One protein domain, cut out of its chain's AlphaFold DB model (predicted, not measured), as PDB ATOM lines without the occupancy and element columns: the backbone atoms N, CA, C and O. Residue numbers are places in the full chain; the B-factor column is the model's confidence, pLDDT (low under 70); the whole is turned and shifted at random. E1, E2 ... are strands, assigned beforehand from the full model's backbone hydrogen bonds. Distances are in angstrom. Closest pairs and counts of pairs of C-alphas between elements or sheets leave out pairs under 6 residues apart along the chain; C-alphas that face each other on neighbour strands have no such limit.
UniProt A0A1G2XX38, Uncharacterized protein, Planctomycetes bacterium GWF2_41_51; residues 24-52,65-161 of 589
ATOM      1  N   ASP A  24     102.340 136.888 133.202       83.31
ATOM      2  CA  ASP A  24     101.431 137.852 132.598       83.31
ATOM      3  C   ASP A  24     101.678 137.908 131.082       83.31
ATOM      4  O   ASP A  24     102.809 138.083 130.610       83.31
ATOM      5  N   ASN A  25     100.607 137.702 130.312       89.94
ATOM      6  CA  ASN A  25     100.632 137.833 128.861       89.94
ATOM      7  C   ASN A  25     100.503 139.313 128.493       89.94
ATOM      8  O   ASN A  25      99.517 139.954 128.849       89.94
ATOM      9  N   VAL A  26     101.451 139.813 127.706       92.44
ATOM     10  CA  VAL A  26     101.427 141.165 127.146       92.44
ATOM     11  C   VAL A  26     101.210 141.049 125.643       92.44
ATOM     12  O   VAL A  26     101.973 140.373 124.941       92.44
ATOM     13  N   TYR A  27     100.152 141.679 125.139       94.38
ATOM     14  CA  TYR A  27      99.721 141.520 123.753       94.38
ATOM     15  C   TYR A  27     100.222 142.664 122.882       94.38
ATOM     16  O   TYR A  27     100.107 143.835 123.239       94.38
ATOM     17  N   TRP A  28     100.749 142.321 121.712       95.94
ATOM     18  CA  TRP A  28     101.113 143.288 120.687       95.94
ATOM     19  C   TRP A  28      99.856 143.826 120.003       95.94
ATOM     20  O   TRP A  28      99.096 143.073 119.392       95.94
ATOM     21  N   ASN A  29      99.662 145.136 120.096       92.56
ATOM     22  CA  ASN A  29      98.577 145.883 119.457       92.56
ATOM     23  C   ASN A  29      99.104 146.883 118.408       92.56
ATOM     24  O   ASN A  29      98.333 147.561 117.729       92.56
ATOM     25  N   GLY A  30     100.428 146.997 118.266       69.19
ATOM     26  CA  GLY A  30     101.044 147.785 117.207       69.19
ATOM     27  C   GLY A  30     100.751 147.186 115.829       69.19
ATOM     28  O   GLY A  30     100.686 145.972 115.662       69.19
ATOM     29  N   GLY A  31     100.612 148.027 114.803       93.31
ATOM     30  CA  GLY A  31     100.738 147.562 113.419       93.31
ATOM     31  C   GLY A  31     102.176 147.092 113.178       93.31
ATOM     32  O   GLY A  31     102.585 146.020 113.618       93.31
ATOM     33  N   THR A  32     102.978 147.928 112.526       97.19
ATOM     34  CA  THR A  32     104.441 147.788 112.528       97.19
ATOM     35  C   THR A  32     105.021 148.787 113.522       97.19
ATOM     36  O   THR A  32     104.716 149.975 113.423       97.19
ATOM     37  N   GLY A  33     105.844 148.332 114.468       97.00
ATOM     38  CA  GLY A  33     106.349 149.193 115.541       97.00
ATOM     39  C   GLY A  33     107.592 148.650 116.241       97.00
ATOM     40  O   GLY A  33     107.950 147.482 116.090       97.00
ATOM     41  N   LEU A  34     108.260 149.510 117.010       97.12
ATOM     42  CA  LEU A  34     109.447 149.147 117.787       97.12
ATOM     43  C   LEU A  34     109.053 148.374 119.051       97.12
ATOM     44  O   LEU A  34     108.105 148.749 119.736       97.12
ATOM     45  N   TRP A  35     109.821 147.336 119.390       96.38
ATOM     46  CA  TRP A  35     109.553 146.479 120.551       96.38
ATOM     47  C   TRP A  35     109.500 147.249 121.877       96.38
ATOM     48  O   TRP A  35     108.619 147.000 122.687       96.38
ATOM     49  N   MET A  36     110.411 148.201 122.097       94.56
ATOM     50  CA  MET A  36     110.486 148.972 123.353       94.56
ATOM     51  C   MET A  36     109.559 150.198 123.397       94.56
ATOM     52  O   MET A  36     109.629 150.987 124.336       94.56
ATOM     53  N   ASP A  37     108.695 150.388 122.397       94.44
ATOM     54  CA  ASP A  37     107.655 151.414 122.454       94.44
ATOM     55  C   ASP A  37     106.402 150.837 123.124       94.44
ATOM     56  O   ASP A  37     105.661 150.051 122.528       94.44
ATOM     57  N   GLY A  38     106.176 151.236 124.379       91.62
ATOM     58  CA  GLY A  38     105.059 150.768 125.201       91.62
ATOM     59  C   GLY A  38     103.677 151.038 124.603       91.62
ATOM     60  O   GLY A  38     102.727 150.365 124.982       91.62
ATOM     61  N   ALA A  39     103.542 151.956 123.636       93.62
ATOM     62  CA  ALA A  39     102.276 152.170 122.932       93.62
ATOM     63  C   ALA A  39     101.876 150.986 122.030       93.62
ATOM     64  O   ALA A  39     100.708 150.872 121.655       93.62
ATOM     65  N   ASN A  40     102.822 150.107 121.685       95.50
ATOM     66  CA  ASN A  40     102.567 148.914 120.875       95.50
ATOM     67  C   ASN A  40     102.125 147.700 121.702       95.50
ATOM     68  O   ASN A  40     101.798 146.667 121.116       95.50
ATOM     69  N   TRP A  41     102.093 147.816 123.031       94.00
ATOM     70  CA  TRP A  41     101.739 146.736 123.944       94.00
ATOM     71  C   TRP A  41     100.484 147.072 124.746       94.00
ATOM     72  O   TRP A  41     100.241 148.217 125.124       94.00
ATOM     73  N   THR A  42      99.675 146.052 125.009       91.06
ATOM     74  CA  THR A  42      98.501 146.143 125.876       91.06
ATOM     75  C   THR A  42      98.496 144.982 126.857       91.06
ATOM     76  O   THR A  42      98.556 143.821 126.438       91.06
ATOM     77  N   ASP A  43      98.374 145.301 128.141       80.75
ATOM     78  CA  ASP A  43      98.162 144.317 129.198       80.75
ATOM     79  C   ASP A  43      96.681 143.931 129.238       80.75
ATOM     80  O   ASP A  43      95.805 144.797 129.329       80.75
ATOM     81  N   ASP A  44      96.391 142.632 129.183       72.69
ATOM     82  CA  ASP A  44      95.049 142.111 129.436       72.69
ATOM     83  C   ASP A  44      95.124 140.940 130.430       72.69
ATOM     84  O   ASP A  44      95.548 139.843 130.041       72.69
ATOM     85  N   PRO A  45      94.729 141.145 131.708       64.69
ATOM     86  CA  PRO A  45      94.176 142.373 132.307       64.69
ATOM     87  C   PRO A  45      95.247 143.427 132.651       64.69
ATOM     88  O   PRO A  45      96.395 143.087 132.915       64.69
ATOM     89  N   ALA A  46      94.855 144.707 132.730       63.59
ATOM     90  CA  ALA A  46      95.734 145.814 133.125       63.59
ATOM     91  C   ALA A  46      96.284 145.625 134.554       63.59
ATOM     92  O   ALA A  46      95.612 145.945 135.540       63.59
ATOM     93  N   LEU A  47      97.500 145.092 134.664       61.22
ATOM     94  CA  LEU A  47      98.246 144.956 135.913       61.22
ATOM     95  C   LEU A  47      99.389 145.983 135.963       61.22
ATOM     96  O   LEU A  47      99.830 146.459 134.923       61.22
ATOM     97  N   PRO A  48      99.848 146.395 137.158       54.81
ATOM     98  CA  PRO A  48     100.444 147.724 137.290       54.81
ATOM     99  C   PRO A  48     101.870 147.942 136.766       54.81
ATOM    100  O   PRO A  48     102.256 149.102 136.742       54.81
ATOM    101  N   ASP A  49     102.662 146.940 136.369       59.03
ATOM    102  CA  ASP A  49     104.125 147.162 136.283       59.03
ATOM    103  C   ASP A  49     104.889 146.520 135.103       59.03
ATOM    104  O   ASP A  49     106.106 146.699 135.022       59.03
ATOM    105  N   TRP A  50     104.246 145.820 134.153       67.75
ATOM    106  CA  TRP A  50     104.978 145.006 133.152       67.75
ATOM    107  C   TRP A  50     104.527 145.202 131.699       67.75
ATOM    108  O   TRP A  50     104.418 144.240 130.949       67.75
ATOM    109  N   SER A  51     104.342 146.447 131.264       80.81
ATOM    110  CA  SER A  51     103.779 146.747 129.937       80.81
ATOM    111  C   SER A  51     104.681 146.435 128.734       80.81
ATOM    112  O   SER A  51     104.238 146.561 127.597       80.81
ATOM    113  N   ILE A  52     105.951 146.061 128.935       89.56
ATOM    114  CA  ILE A  52     106.894 145.754 127.846       89.56
ATOM    115  C   ILE A  52     107.657 144.468 128.187       89.56
ATOM    116  O   ILE A  52     108.450 144.472 129.136       89.56
ATOM    117  N   LYS A  65     109.130 138.285 133.694       73.38
ATOM    118  CA  LYS A  65     108.633 137.008 133.192       73.38
ATOM    119  C   LYS A  65     107.560 137.189 132.107       73.38
ATOM    120  O   LYS A  65     106.833 136.244 131.827       73.38
ATOM    121  N   GLY A  66     107.425 138.383 131.525       84.06
ATOM    122  CA  GLY A  66     106.363 138.703 130.579       84.06
ATOM    123  C   GLY A  66     106.364 137.766 129.373       84.06
ATOM    124  O   GLY A  66     107.399 137.536 128.733       84.06
ATOM    125  N   VAL A  67     105.186 137.231 129.057       92.31
ATOM    126  CA  VAL A  67     104.950 136.465 127.834       92.31
ATOM    127  C   VAL A  67     104.552 137.448 126.741       92.31
ATOM    128  O   VAL A  67     103.467 138.019 126.773       92.31
ATOM    129  N   ALA A  68     105.418 137.632 125.751       95.44
ATOM    130  CA  ALA A  68     105.124 138.439 124.576       95.44
ATOM    131  C   ALA A  68     104.200 137.666 123.627       95.44
ATOM    132  O   ALA A  68     104.601 136.630 123.092       95.44
ATOM    133  N   VAL A  69     102.987 138.168 123.390       96.31
ATOM    134  CA  VAL A  69     102.006 137.543 122.491       96.31
ATOM    135  C   VAL A  69     101.736 138.445 121.288       96.31
ATOM    136  O   VAL A  69     101.221 139.547 121.428       96.31
ATOM    137  N   ILE A  70     102.046 137.963 120.086       97.50
ATOM    138  CA  ILE A  70     101.895 138.704 118.829       97.50
ATOM    139  C   ILE A  70     100.944 137.935 117.916       97.50
ATOM    140  O   ILE A  70     101.321 136.936 117.301       97.50
ATOM    141  N   THR A  71      99.696 138.395 117.834       96.88
ATOM    142  CA  THR A  71      98.643 137.769 117.015       96.88
ATOM    143  C   THR A  71      98.396 138.494 115.694       96.88
ATOM    144  O   THR A  71      97.740 137.952 114.810       96.88
ATOM    145  N   SER A  72      98.932 139.700 115.514       96.62
ATOM    146  CA  SER A  72      98.919 140.424 114.240       96.62
ATOM    147  C   SER A  72     100.060 141.445 114.186       96.62
ATOM    148  O   SER A  72     100.703 141.699 115.203       96.62
ATOM    149  N   GLY A  73     100.328 142.014 113.009       97.25
ATOM    150  CA  GLY A  73     101.338 143.065 112.842       97.25
ATOM    151  C   GLY A  73     102.792 142.570 112.812       97.25
ATOM    152  O   GLY A  73     103.078 141.390 112.572       97.25
ATOM    153  N   THR A  74     103.717 143.513 113.016       98.19
ATOM    154  CA  THR A  74     105.172 143.312 112.966       98.19
ATOM    155  C   THR A  74     105.864 144.044 114.115       98.19
ATOM    156  O   THR A  74     105.963 145.275 114.100       98.19
ATOM    157  N   ALA A  75     106.402 143.296 115.077       98.19
ATOM    158  CA  ALA A  75     107.265 143.865 116.110       98.19
ATOM    159  C   ALA A  75     108.720 143.941 115.628       98.19
ATOM    160  O   ALA A  75     109.242 142.981 115.063       98.19
ATOM    161  N   GLN A  76     109.389 145.070 115.859       98.25
ATOM    162  CA  GLN A  76     110.762 145.308 115.409       98.25
ATOM    163  C   GLN A  76     111.738 145.413 116.586       98.25
ATOM    164  O   GLN A  76     111.691 146.350 117.393       98.25
ATOM    165  N   ILE A  77     112.674 144.470 116.642       98.00
ATOM    166  CA  ILE A  77     113.782 144.419 117.596       98.00
ATOM    167  C   ILE A  77     115.039 144.917 116.879       98.00
ATOM    168  O   ILE A  77     115.714 144.181 116.157       98.00
ATOM    169  N   THR A  78     115.355 146.193 117.060       98.00
ATOM    170  CA  THR A  78     116.560 146.838 116.521       98.00
ATOM    171  C   THR A  78     117.614 146.984 117.611       98.00
ATOM    172  O   THR A  78     117.338 146.729 118.779       98.00
ATOM    173  N   SER A  79     118.824 147.441 117.284       96.38
ATOM    174  CA  SER A  79     119.834 147.728 118.313       96.38
ATOM    175  C   SER A  79     119.406 148.813 119.313       96.38
ATOM    176  O   SER A  79     119.920 148.829 120.422       96.38
ATOM    177  N   GLY A  80     118.503 149.725 118.925       95.75
ATOM    178  CA  GLY A  80     117.967 150.779 119.798       95.75
ATOM    179  C   GLY A  80     116.619 150.439 120.439       95.75
ATOM    180  O   GLY A  80     116.103 151.231 121.216       95.75
ATOM    181  N   SER A  81     116.038 149.289 120.092       95.94
ATOM    182  CA  SER A  81     114.757 148.803 120.616       95.94
ATOM    183  C   SER A  81     114.846 147.340 121.050       95.94
ATOM    184  O   SER A  81     113.853 146.620 120.997       95.94
ATOM    185  N   ALA A  82     116.040 146.878 121.411       95.56
ATOM    186  CA  ALA A  82     116.234 145.551 121.966       95.56
ATOM    187  C   ALA A  82     115.704 145.511 123.406       95.56
ATOM    188  O   ALA A  82     115.885 146.494 124.123       95.56
ATOM    189  N   PRO A  83     115.080 144.407 123.846       93.44
ATOM    190  CA  PRO A  83     114.820 144.189 125.263       93.44
ATOM    191  C   PRO A  83     116.122 144.264 126.065       93.44
ATOM    192  O   PRO A  83     117.114 143.632 125.694       93.44
ATOM    193  N   ASP A  84     116.112 145.019 127.162       89.50
ATOM    194  CA  ASP A  84     117.281 145.169 128.041       89.50
ATOM    195  C   ASP A  84     117.514 143.929 128.920       89.50
ATOM    196  O   ASP A  84     118.616 143.692 129.418       89.50
ATOM    197  N   GLY A  85     116.471 143.124 129.108       90.12
ATOM    198  CA  GLY A  85     116.498 141.838 129.781       90.12
ATOM    199  C   GLY A  85     115.965 140.712 128.909       90.12
ATOM    200  O   GLY A  85     115.803 140.815 127.692       90.12
ATOM    201  N   ARG A  86     115.705 139.586 129.562       91.06
ATOM    202  CA  ARG A  86     115.242 138.375 128.901       91.06
ATOM    203  C   ARG A  86     113.726 138.386 128.766       91.06
ATOM    204  O   ARG A  86     113.014 138.725 129.702       91.06
ATOM    205  N   VAL A  87     113.234 137.936 127.618       93.12
ATOM    206  CA  VAL A  87     111.805 137.686 127.408       93.12
ATOM    207  C   VAL A  87     111.509 136.237 127.789       93.12
ATOM    208  O   VAL A  87     112.096 135.308 127.230       93.12
ATOM    209  N   GLU A  88     110.597 136.011 128.733       91.81
ATOM    210  CA  GLU A  88     110.292 134.657 129.219       91.81
ATOM    211  C   GLU A  88     109.787 133.750 128.096       91.81
ATOM    212  O   GLU A  88     110.240 132.620 127.897       91.81
ATOM    213  N   LYS A  89     108.848 134.259 127.307       93.62
ATOM    214  CA  LYS A  89     108.242 133.484 126.237       93.62
ATOM    215  C   LYS A  89     107.751 134.405 125.143       93.62
ATOM    216  O   LYS A  89     107.065 135.381 125.409       93.62
ATOM    217  N   LEU A  90     108.077 134.051 123.912       96.25
ATOM    218  CA  LEU A  90     107.545 134.676 122.713       96.25
ATOM    219  C   LEU A  90     106.524 133.736 122.077       96.25
ATOM    220  O   LEU A  90     106.853 132.595 121.752       96.25
ATOM    221  N   VAL A  91     105.299 134.212 121.892       97.00
ATOM    222  CA  VAL A  91     104.222 133.526 121.177       97.00
ATOM    223  C   VAL A  91     103.852 134.371 119.966       97.00
ATOM    224  O   VAL A  91     103.370 135.486 120.123       97.00
ATOM    225  N   ILE A  92     104.068 133.852 118.759       97.81
ATOM    226  CA  ILE A  92     103.743 134.565 117.515       97.81
ATOM    227  C   ILE A  92     102.807 133.715 116.672       97.81
ATOM    228  O   ILE A  92     103.150 132.601 116.286       97.81
ATOM    229  N   GLY A  93     101.648 134.245 116.315       96.50
ATOM    230  CA  GLY A  93     100.746 133.571 115.396       96.50
ATOM    231  C   GLY A  93      99.356 134.174 115.416       96.50
ATOM    232  O   GLY A  93      98.766 134.357 116.475       96.50
ATOM    233  N   GLY A  94      98.818 134.427 114.230       94.88
ATOM    234  CA  GLY A  94      97.417 134.788 114.050       94.88
ATOM    235  C   GLY A  94      96.904 134.367 112.687       94.88
ATOM    236  O   GLY A  94      97.688 134.031 111.797       94.88
ATOM    237  N   THR A  95      95.586 134.395 112.524       96.00
ATOM    238  CA  THR A  95      94.897 133.971 111.293       96.00
ATOM    239  C   THR A  95      95.229 134.861 110.091       96.00
ATOM    240  O   THR A  95      95.249 134.390 108.958       96.00
ATOM    241  N   GLY A  96      95.550 136.138 110.331       94.88
ATOM    242  CA  GLY A  96      96.061 137.074 109.321       94.88
ATOM    243  C   GLY A  96      97.588 137.082 109.170       94.88
ATOM    244  O   GLY A  96      98.110 137.829 108.347       94.88
ATOM    245  N   GLY A  97      98.299 136.272 109.959       96.12
ATOM    246  CA  GLY A  97      99.751 136.318 110.088       96.12
ATOM    247  C   GLY A  97     100.234 137.327 111.135       96.12
ATOM    248  O   GLY A  97      99.659 138.397 111.326       96.12
ATOM    249  N   ALA A  98     101.322 136.973 111.810       98.00
ATOM    250  CA  ALA A  98     102.048 137.832 112.739       98.00
ATOM    251  C   ALA A  98     103.554 137.688 112.505       98.00
ATOM    252  O   ALA A  98     104.014 136.629 112.061       98.00
ATOM    253  N   SER A  99     104.325 138.738 112.790       98.31
ATOM    254  CA  SER A  99     105.761 138.741 112.498       98.31
ATOM    255  C   SER A  99     106.627 139.466 113.527       98.31
ATOM    256  O   SER A  99     106.165 140.370 114.225       98.31
ATOM    257  N   VAL A 100     107.901 139.070 113.596       98.56
ATOM    258  CA  VAL A 100     108.958 139.784 114.325       98.56
ATOM    259  C   VAL A 100     110.176 139.961 113.429       98.56
ATOM    260  O   VAL A 100     110.710 138.978 112.915       98.56
ATOM    261  N   ASP A 101     110.645 141.198 113.301       98.56
ATOM    262  CA  ASP A 101     111.879 141.539 112.595       98.56
ATOM    263  C   ASP A 101     112.993 141.823 113.606       98.56
ATOM    264  O   ASP A 101     112.853 142.674 114.485       98.56
ATOM    265  N   ILE A 102     114.120 141.124 113.478       98.62
ATOM    266  CA  ILE A 102     115.236 141.167 114.420       98.62
ATOM    267  C   ILE A 102     116.517 141.601 113.707       98.62
ATOM    268  O   ILE A 102     117.045 140.917 112.828       98.62
ATOM    269  N   SER A 103     117.049 142.737 114.144       98.44
ATOM    270  CA  SER A 103     118.379 143.248 113.790       98.44
ATOM    271  C   SER A 103     119.232 143.606 115.018       98.44
ATOM    272  O   SER A 103     120.442 143.794 114.880       98.44
ATOM    273  N   GLY A 104     118.626 143.679 116.211       97.81
ATOM    274  CA  GLY A 104     119.294 143.824 117.509       97.81
ATOM    275  C   GLY A 104     119.511 142.492 118.237       97.81
ATOM    276  O   GLY A 104     119.041 141.443 117.801       97.81
ATOM    277  N   ASN A 105     120.236 142.532 119.356       97.75
ATOM    278  CA  ASN A 105     120.404 141.362 120.222       97.75
ATOM    279  C   ASN A 105     119.128 141.127 121.031       97.75
ATOM    280  O   ASN A 105     118.515 142.085 121.487       97.75
ATOM    281  N   VAL A 106     118.751 139.869 121.242       96.62
ATOM    282  CA  VAL A 106     117.623 139.525 122.111       96.62
ATOM    283  C   VAL A 106     117.783 138.122 122.675       96.62
ATOM    284  O   VAL A 106     118.338 137.223 122.038       96.62
ATOM    285  N   GLU A 107     117.272 137.936 123.883       95.62
ATOM    286  CA  GLU A 107     117.228 136.647 124.541       95.62
ATOM    287  C   GLU A 107     115.792 136.249 124.884       95.62
ATOM    288  O   GLU A 107     115.052 137.008 125.510       95.62
ATOM    289  N   PHE A 108     115.427 135.026 124.506       94.94
ATOM    290  CA  PHE A 108     114.163 134.392 124.853       94.94
ATOM    291  C   PHE A 108     114.427 133.160 125.720       94.94
ATOM    292  O   PHE A 108     115.341 132.386 125.445       94.94
ATOM    293  N   ASN A 109     113.598 132.905 126.728       93.00
ATOM    294  CA  ASN A 109     113.587 131.602 127.405       93.00
ATOM    295  C   ASN A 109     112.861 130.541 126.560       93.00
ATOM    296  O   ASN A 109     113.198 129.358 126.624       93.00
ATOM    297  N   ARG A 110     111.880 130.954 125.747       92.50
ATOM    298  CA  ARG A 110     111.119 130.065 124.864       92.50
ATOM    299  C   ARG A 110     110.514 130.817 123.684       92.50
ATOM    300  O   ARG A 110     110.042 131.939 123.839       92.50
ATOM    301  N   VAL A 111     110.441 130.159 122.528       96.06
ATOM    302  CA  VAL A 111     109.713 130.669 121.355       96.06
ATOM    303  C   VAL A 111     108.692 129.642 120.875       96.06
ATOM    304  O   VAL A 111     109.022 128.471 120.678       96.06
ATOM    305  N   LEU A 112     107.453 130.088 120.679       96.25
ATOM    306  CA  LEU A 112     106.352 129.341 120.080       96.25
ATOM    307  C   LEU A 112     105.810 130.115 118.882       96.25
ATOM    308  O   LEU A 112     105.489 131.297 119.000       96.25
ATOM    309  N   THR A 113     105.666 129.446 117.741       97.44
ATOM    310  CA  THR A 113     105.039 130.051 116.555       97.44
ATOM    311  C   THR A 113     103.860 129.225 116.058       97.44
ATOM    312  O   THR A 113     103.912 127.994 116.093       97.44
ATOM    313  N   ALA A 114     102.809 129.911 115.601       96.12
ATOM    314  CA  ALA A 114     101.547 129.346 115.131       96.12
ATOM    315  C   ALA A 114     100.957 128.317 116.109       96.12
ATOM    316  O   ALA A 114     100.985 127.103 115.878       96.12
ATOM    317  N   ASN A 115     100.461 128.827 117.241       93.81
ATOM    318  CA  ASN A 115      99.961 128.018 118.348       93.81
ATOM    319  C   ASN A 115      98.623 127.329 118.039       93.81
ATOM    320  O   ASN A 115      98.286 126.349 118.692       93.81
ATOM    321  N   GLU A 116      97.882 127.790 117.032       94.75
ATOM    322  CA  GLU A 116      96.631 127.180 116.559       94.75
ATOM    323  C   GLU A 116      96.726 126.804 115.073       94.75
ATOM    324  O   GLU A 116      97.646 127.230 114.374       94.75
ATOM    325  N   GLY A 117      95.805 125.955 114.605       93.31
ATOM    326  CA  GLY A 117      95.906 125.272 113.307       93.31
ATOM    327  C   GLY A 117      95.854 126.172 112.070       93.31
ATOM    328  O   GLY A 117      96.413 125.819 111.037       93.31
ATOM    329  N   ASP A 118      95.203 127.327 112.164       96.25
ATOM    330  CA  ASP A 118      95.040 128.313 111.089       96.25
ATOM    331  C   ASP A 118      95.955 129.538 111.256       96.25
ATOM    332  O   ASP A 118      95.881 130.492 110.478       96.25
ATOM    333  N   GLN A 119      96.836 129.525 112.258       97.38
ATOM    334  CA  GLN A 119      97.745 130.631 112.518       97.38
ATOM    335  C   GLN A 119      98.996 130.556 111.647       97.38
ATOM    336  O   GLN A 119      99.529 129.480 111.372       97.38
ATOM    337  N   THR A 120      99.514 131.733 111.293       97.94
ATOM    338  CA  THR A 120     100.835 131.887 110.677       97.94
ATOM    339  C   THR A 120     101.720 132.804 111.519       97.94
ATOM    340  O   THR A 120     101.283 133.878 111.936       97.94
ATOM    341  N   GLY A 121     102.966 132.397 111.771       98.00
ATOM    342  CA  GLY A 121     103.958 133.198 112.497       98.00
ATOM    343  C   GLY A 121     105.295 133.264 111.762       98.00
ATOM    344  O   GLY A 121     105.823 132.233 111.352       98.00
ATOM    345  N   THR A 122     105.855 134.465 111.610       98.50
ATOM    346  CA  THR A 122     107.124 134.687 110.896       98.50
ATOM    347  C   THR A 122     108.157 135.375 111.784       98.50
ATOM    348  O   THR A 122     107.838 136.325 112.491       98.50
ATOM    349  N   ILE A 123     109.411 134.935 111.729       98.69
ATOM    350  CA  ILE A 123     110.545 135.652 112.324       98.69
ATOM    351  C   ILE A 123     111.563 135.941 111.225       98.69
ATOM    352  O   ILE A 123     112.017 135.018 110.551       98.69
ATOM    353  N   ASN A 124     111.943 137.206 111.059       98.62
ATOM    354  CA  ASN A 124     112.971 137.637 110.117       98.62
ATOM    355  C   ASN A 124     114.186 138.148 110.887       98.62
ATOM    356  O   ASN A 124     114.135 139.219 111.483       98.62
ATOM    357  N   GLN A 125     115.292 137.415 110.859       98.44
ATOM    358  CA  GLN A 125     116.552 137.837 111.453       98.44
ATOM    359  C   GLN A 125     117.528 138.301 110.366       98.44
ATOM    360  O   GLN A 125     118.006 137.515 109.541       98.44
ATOM    361  N   THR A 126     117.854 139.591 110.379       98.56
ATOM    362  CA  THR A 126     118.837 140.202 109.470       98.56
ATOM    363  C   THR A 126     120.151 140.552 110.167       98.56
ATOM    364  O   THR A 126     121.145 140.842 109.504       98.56
ATOM    365  N   GLY A 127     120.181 140.513 111.501       97.88
ATOM    366  CA  GLY A 127     121.344 140.847 112.314       97.88
ATOM    367  C   GLY A 127     121.177 140.430 113.775       97.88
ATOM    368  O   GLY A 127     120.271 139.672 114.116       97.88
ATOM    369  N   GLY A 128     122.072 140.929 114.630       98.25
ATOM    370  CA  GLY A 128     122.043 140.682 116.073       98.25
ATOM    371  C   GLY A 128     122.300 139.228 116.487       98.25
ATOM    372  O   GLY A 128     122.436 138.325 115.660       98.25
ATOM    373  N   ASN A 129     122.387 139.010 117.795       98.19
ATOM    374  CA  ASN A 129     122.477 137.694 118.413       98.19
ATOM    375  C   ASN A 129     121.139 137.358 119.076       98.19
ATOM    376  O   ASN A 129     120.756 138.000 120.054       98.19
ATOM    377  N   VAL A 130     120.453 136.343 118.553       97.88
ATOM    378  CA  VAL A 130     119.234 135.774 119.128       97.88
ATOM    379  C   VAL A 130     119.618 134.530 119.911       97.88
ATOM    380  O   VAL A 130     120.107 133.555 119.341       97.88
ATOM    381  N   THR A 131     119.387 134.543 121.220       96.38
ATOM    382  CA  THR A 131     119.599 133.366 122.071       96.38
ATOM    383  C   THR A 131     118.266 132.866 122.595       96.38
ATOM    384  O   THR A 131     117.524 133.616 123.218       96.38
ATOM    385  N   ILE A 132     117.964 131.591 122.364       95.31
ATOM    386  CA  ILE A 132     116.799 130.909 122.917       95.31
ATOM    387  C   ILE A 132     117.301 129.903 123.952       95.31
ATOM    388  O   ILE A 132     117.869 128.863 123.611       95.31
ATOM    389  N   ARG A 133     117.148 130.248 125.231       91.81
ATOM    390  CA  ARG A 133     117.661 129.473 126.364       91.81
ATOM    391  C   ARG A 133     116.790 128.262 126.686       91.81
ATOM    392  O   ARG A 133     115.708 128.061 126.147       91.81
ATOM    393  N   ASN A 134     117.284 127.440 127.607       81.44
ATOM    394  CA  ASN A 134     116.514 126.368 128.216       81.44
ATOM    395  C   ASN A 134     115.806 126.880 129.481       81.44
ATOM    396  O   ASN A 134     116.316 126.729 130.588       81.44
ATOM    397  N   GLY A 135     114.644 127.514 129.307       75.56
ATOM    398  CA  GLY A 135     113.784 127.961 130.412       75.56
ATOM    399  C   GLY A 135     112.912 126.860 131.034       75.56
ATOM    400  O   GLY A 135     111.951 127.170 131.721       75.56
ATOM    401  N   GLY A 136     113.179 125.573 130.764       73.94
ATOM    402  CA  GLY A 136     112.326 124.455 131.200       73.94
ATOM    403  C   GLY A 136     111.215 124.066 130.212       73.94
ATOM    404  O   GLY A 136     110.494 123.100 130.451       73.94
ATOM    405  N   GLY A 137     111.109 124.763 129.073       79.00
ATOM    406  CA  GLY A 137     110.168 124.466 127.991       79.00
ATOM    407  C   GLY A 137     110.842 124.289 126.627       79.00
ATOM    408  O   GLY A 137     111.928 124.809 126.373       79.00
ATOM    409  N   LEU A 138     110.170 123.561 125.728       85.94
ATOM    410  CA  LEU A 138     110.636 123.349 124.354       85.94
ATOM    411  C   LEU A 138     110.274 124.540 123.470       85.94
ATOM    412  O   LEU A 138     109.133 125.020 123.515       85.94
ATOM    413  N   SER A 139     111.213 124.967 122.629       93.31
ATOM    414  CA  SER A 139     110.914 125.920 121.562       93.31
ATOM    415  C   SER A 139     110.347 125.173 120.368       93.31
ATOM    416  O   SER A 139     110.836 124.109 119.978       93.31
ATOM    417  N   THR A 140     109.242 125.676 119.828       93.75
ATOM    418  CA  THR A 140     108.490 124.980 118.784       93.75
ATOM    419  C   THR A 140     108.101 125.951 117.690       93.75
ATOM    420  O   THR A 140     107.372 126.921 117.907       93.75
ATOM    421  N   PHE A 141     108.587 125.652 116.493       96.69
ATOM    422  CA  PHE A 141     108.264 126.362 115.279       96.69
ATOM    423  C   PHE A 141     107.164 125.597 114.549       96.69
ATOM    424  O   PHE A 141     107.364 124.437 114.187       96.69
ATOM    425  N   GLY A 142     105.996 126.225 114.393       95.75
ATOM    426  CA  GLY A 142     104.806 125.570 113.858       95.75
ATOM    427  C   GLY A 142     104.271 124.571 114.877       95.75
ATOM    428  O   GLY A 142     104.456 123.363 114.728       95.75
ATOM    429  N   VAL A 143     103.672 125.075 115.960       95.50
ATOM    430  CA  VAL A 143     103.078 124.218 116.998       95.50
ATOM    431  C   VAL A 143     101.906 123.456 116.397       95.50
ATOM    432  O   VAL A 143     101.940 122.231 116.372       95.50
ATOM    433  N   ASN A 144     100.911 124.173 115.872       96.25
ATOM    434  CA  ASN A 144      99.719 123.598 115.247       96.25
ATOM    435  C   ASN A 144      99.463 124.152 113.834       96.25
ATOM    436  O   ASN A 144      98.833 123.455 113.045       96.25
ATOM    437  N   GLY A 145      99.958 125.352 113.512       96.56
ATOM    438  CA  GLY A 145      99.791 125.990 112.201       96.56
ATOM    439  C   GLY A 145     101.094 126.104 111.409       96.56
ATOM    440  O   GLY A 145     101.950 125.212 111.454       96.56
ATOM    441  N   SER A 146     101.250 127.214 110.687       97.94
ATOM    442  CA  SER A 146     102.381 127.458 109.790       97.94
ATOM    443  C   SER A 146     103.395 128.441 110.371       97.94
ATOM    444  O   SER A 146     103.039 129.521 110.836       97.94
ATOM    445  N   SER A 147     104.683 128.115 110.317       98.31
ATOM    446  CA  SER A 147     105.729 129.049 110.727       98.31
ATOM    447  C   SER A 147     106.872 129.177 109.733       98.31
ATOM    448  O   SER A 147     107.206 128.232 109.016       98.31
ATOM    449  N   SER A 148     107.511 130.344 109.754       98.44
ATOM    450  CA  SER A 148     108.716 130.626 108.978       98.44
ATOM    451  C   SER A 148     109.748 131.350 109.838       98.44
ATOM    452  O   SER A 148     109.429 132.319 110.524       98.44
ATOM    453  N   TYR A 149     110.997 130.897 109.786       98.56
ATOM    454  CA  TYR A 149     112.142 131.596 110.361       98.56
ATOM    455  C   TYR A 149     113.157 131.880 109.257       98.56
ATOM    456  O   TYR A 149     113.673 130.946 108.649       98.56
ATOM    457  N   ASN A 150     113.461 133.152 109.011       98.56
ATOM    458  CA  ASN A 150     114.372 133.594 107.960       98.56
ATOM    459  C   ASN A 150     115.648 134.179 108.581       98.56
ATOM    460  O   ASN A 150     115.614 135.280 109.126       98.56
ATOM    461  N   LEU A 151     116.770 133.466 108.491       98.56
ATOM    462  CA  LEU A 151     118.087 133.885 108.970       98.56
ATOM    463  C   LEU A 151     118.967 134.351 107.798       98.56
ATOM    464  O   LEU A 151     119.528 133.547 107.055       98.56
ATOM    465  N   SER A 152     119.114 135.664 107.647       98.50
ATOM    466  CA  SER A 152     119.955 136.275 106.601       98.50
ATOM    467  C   SER A 152     121.244 136.905 107.143       98.50
ATOM    468  O   SER A 152     122.201 137.100 106.395       98.50
ATOM    469  N   GLY A 153     121.317 137.162 108.453       97.88
ATOM    470  CA  GLY A 153     122.499 137.697 109.131       97.88
ATOM    471  C   GLY A 153     122.428 137.521 110.650       97.88
ATOM    472  O   GLY A 153     121.402 137.114 111.184       97.88
ATOM    473  N   GLY A 154     123.523 137.820 111.354       98.31
ATOM    474  CA  GLY A 154     123.603 137.643 112.810       98.31
ATOM    475  C   GLY A 154     123.843 136.195 113.254       98.31
ATOM    476  O   GLY A 154     124.419 135.392 112.509       98.31
ATOM    477  N   SER A 155     123.438 135.870 114.484       98.31
ATOM    478  CA  SER A 155     123.483 134.507 115.026       98.31
ATOM    479  C   SER A 155     122.177 134.100 115.713       98.31
ATOM    480  O   SER A 155     121.574 134.906 116.421       98.31
ATOM    481  N   LEU A 156     121.754 132.849 115.521       97.94
ATOM    482  CA  LEU A 156     120.672 132.201 116.264       97.94
ATOM    483  C   LEU A 156     121.251 131.032 117.063       97.94
ATOM    484  O   LEU A 156     121.742 130.065 116.480       97.94
ATOM    485  N   THR A 157     121.156 131.100 118.389       96.88
ATOM    486  CA  THR A 157     121.551 130.014 119.291       96.88
ATOM    487  C   THR A 157     120.328 129.400 119.964       96.88
ATOM    488  O   THR A 157     119.623 130.086 120.698       96.88
ATOM    489  N   LEU A 158     120.101 128.102 119.760       95.31
ATOM    490  CA  LEU A 158     119.137 127.294 120.508       95.31
ATOM    491  C   LEU A 158     119.888 126.474 121.562       95.31
ATOM    492  O   LEU A 158     120.657 125.571 121.231       95.31
ATOM    493  N   SER A 159     119.673 126.781 122.839       92.19
ATOM    494  CA  SER A 159     120.229 126.014 123.966       92.19
ATOM    495  C   SER A 159     119.264 124.944 124.500       92.19
ATOM    496  O   SER A 159     119.520 124.374 125.555       92.19
ATOM    497  N   ASN A 160     118.141 124.713 123.815       84.88
ATOM    498  CA  ASN A 160     117.124 123.701 124.118       84.88
ATOM    499  C   ASN A 160     116.776 122.879 122.862       84.88
ATOM    500  O   ASN A 160     117.323 123.102 121.778       84.88
ATOM    501  N   ASN A 161     115.834 121.936 122.987       81.75
ATOM    502  CA  ASN A 161     115.315 121.188 121.842       81.75
ATOM    503  C   ASN A 161     114.665 122.156 120.847       81.75
ATOM    504  O   ASN A 161     113.748 122.903 121.201       81.75
TER     505      ASN A 161
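This is residues 24 to 52 and 65 to 161 of the 589 residues of an uncharacterized protein of Planctomycetes bacterium GWF2_41_51 (UniProt A0A1G2XX38). The chain is wound in stacked turns, a three-sided solenoid whose sides are the sheets E2 E5 E7 E10 E13, E3 E1 E4 E6 E9 and E8 E11 E14. E3 folds back beside E1 at one end of the stack, and E13 and E14 are in the last turn at the other. The printed part has 126 residues with no named helix and fourteen named strands, E1 to E14 in order; it is all strand by class, though under half of the residues are in named elements. Two sheets are all parallel and the one with E3 is mixed. The whole is compact and rounded, with a radius of gyration of the C-alphas of 13.2 A and spans of 34 by 33 by 29 A.

One five-stranded sheet has E2 at residues 32 to 34, E5 at 73 to 77 (13.4 A), E7 at 98 to 102 (13.7 A), E10 at 120 to 125 (16.8 A) and E13 at 146 to 151 (17.0 A). The other has E3 at 41 to 43, E1 at 25 to 28, E4 at 67 to 70, E6 at 89 to 92 and E9 at 111 to 113. The third has E8 at 106 to 108, E11 at 129 to 132 and E14 at 155 to 158. E12, residues 139 to 141, pairs with no named strand. C-alpha 25 is at (100.632, 137.833, 128.861) and C-alpha 158 at (119.137, 127.294, 120.508).

E10 and E13 are parallel at 5 degrees, with N 125 and O 150 at 2.8 A, within hydrogen-bond range. E7 and E10 are parallel at 9 degrees, with N 124 and O 100 at 2.8 A. E2 is an edge strand, parallel to E5, with N 76 and O 33 at 2.8 A. In the next sheet E4 and E6 are parallel at 11 degrees, with N 68 and O 89 at 2.8 A. E3 and E1 are antiparallel at 147 degrees, with N 42 and O 27 at 2.9 A. The closest C-alphas of E6 and E10, those of Ile 92 and Gly 121, are 5.2 A apart. E8 runs on into E9 across a break of 2 residues, at 82 degrees. E11 and E14 are parallel at 10 degrees, with N 157 and O 130 at 2.8 A. The centres of E9 and E12 are 4.9 A apart.

The two C-alphas farthest apart, those of Pro 48 and Ser 152, are 38.1 A apart. Residues 53 to 64 are not printed, and C-alphas 52 and 65 are 10.4 A apart across the cut. Of the links printed whole, E5 to E6 is long, with 11 residues. Mean pLDDT of the printed part is 92.4; residue 30 and residues 45 to 50 are under 70.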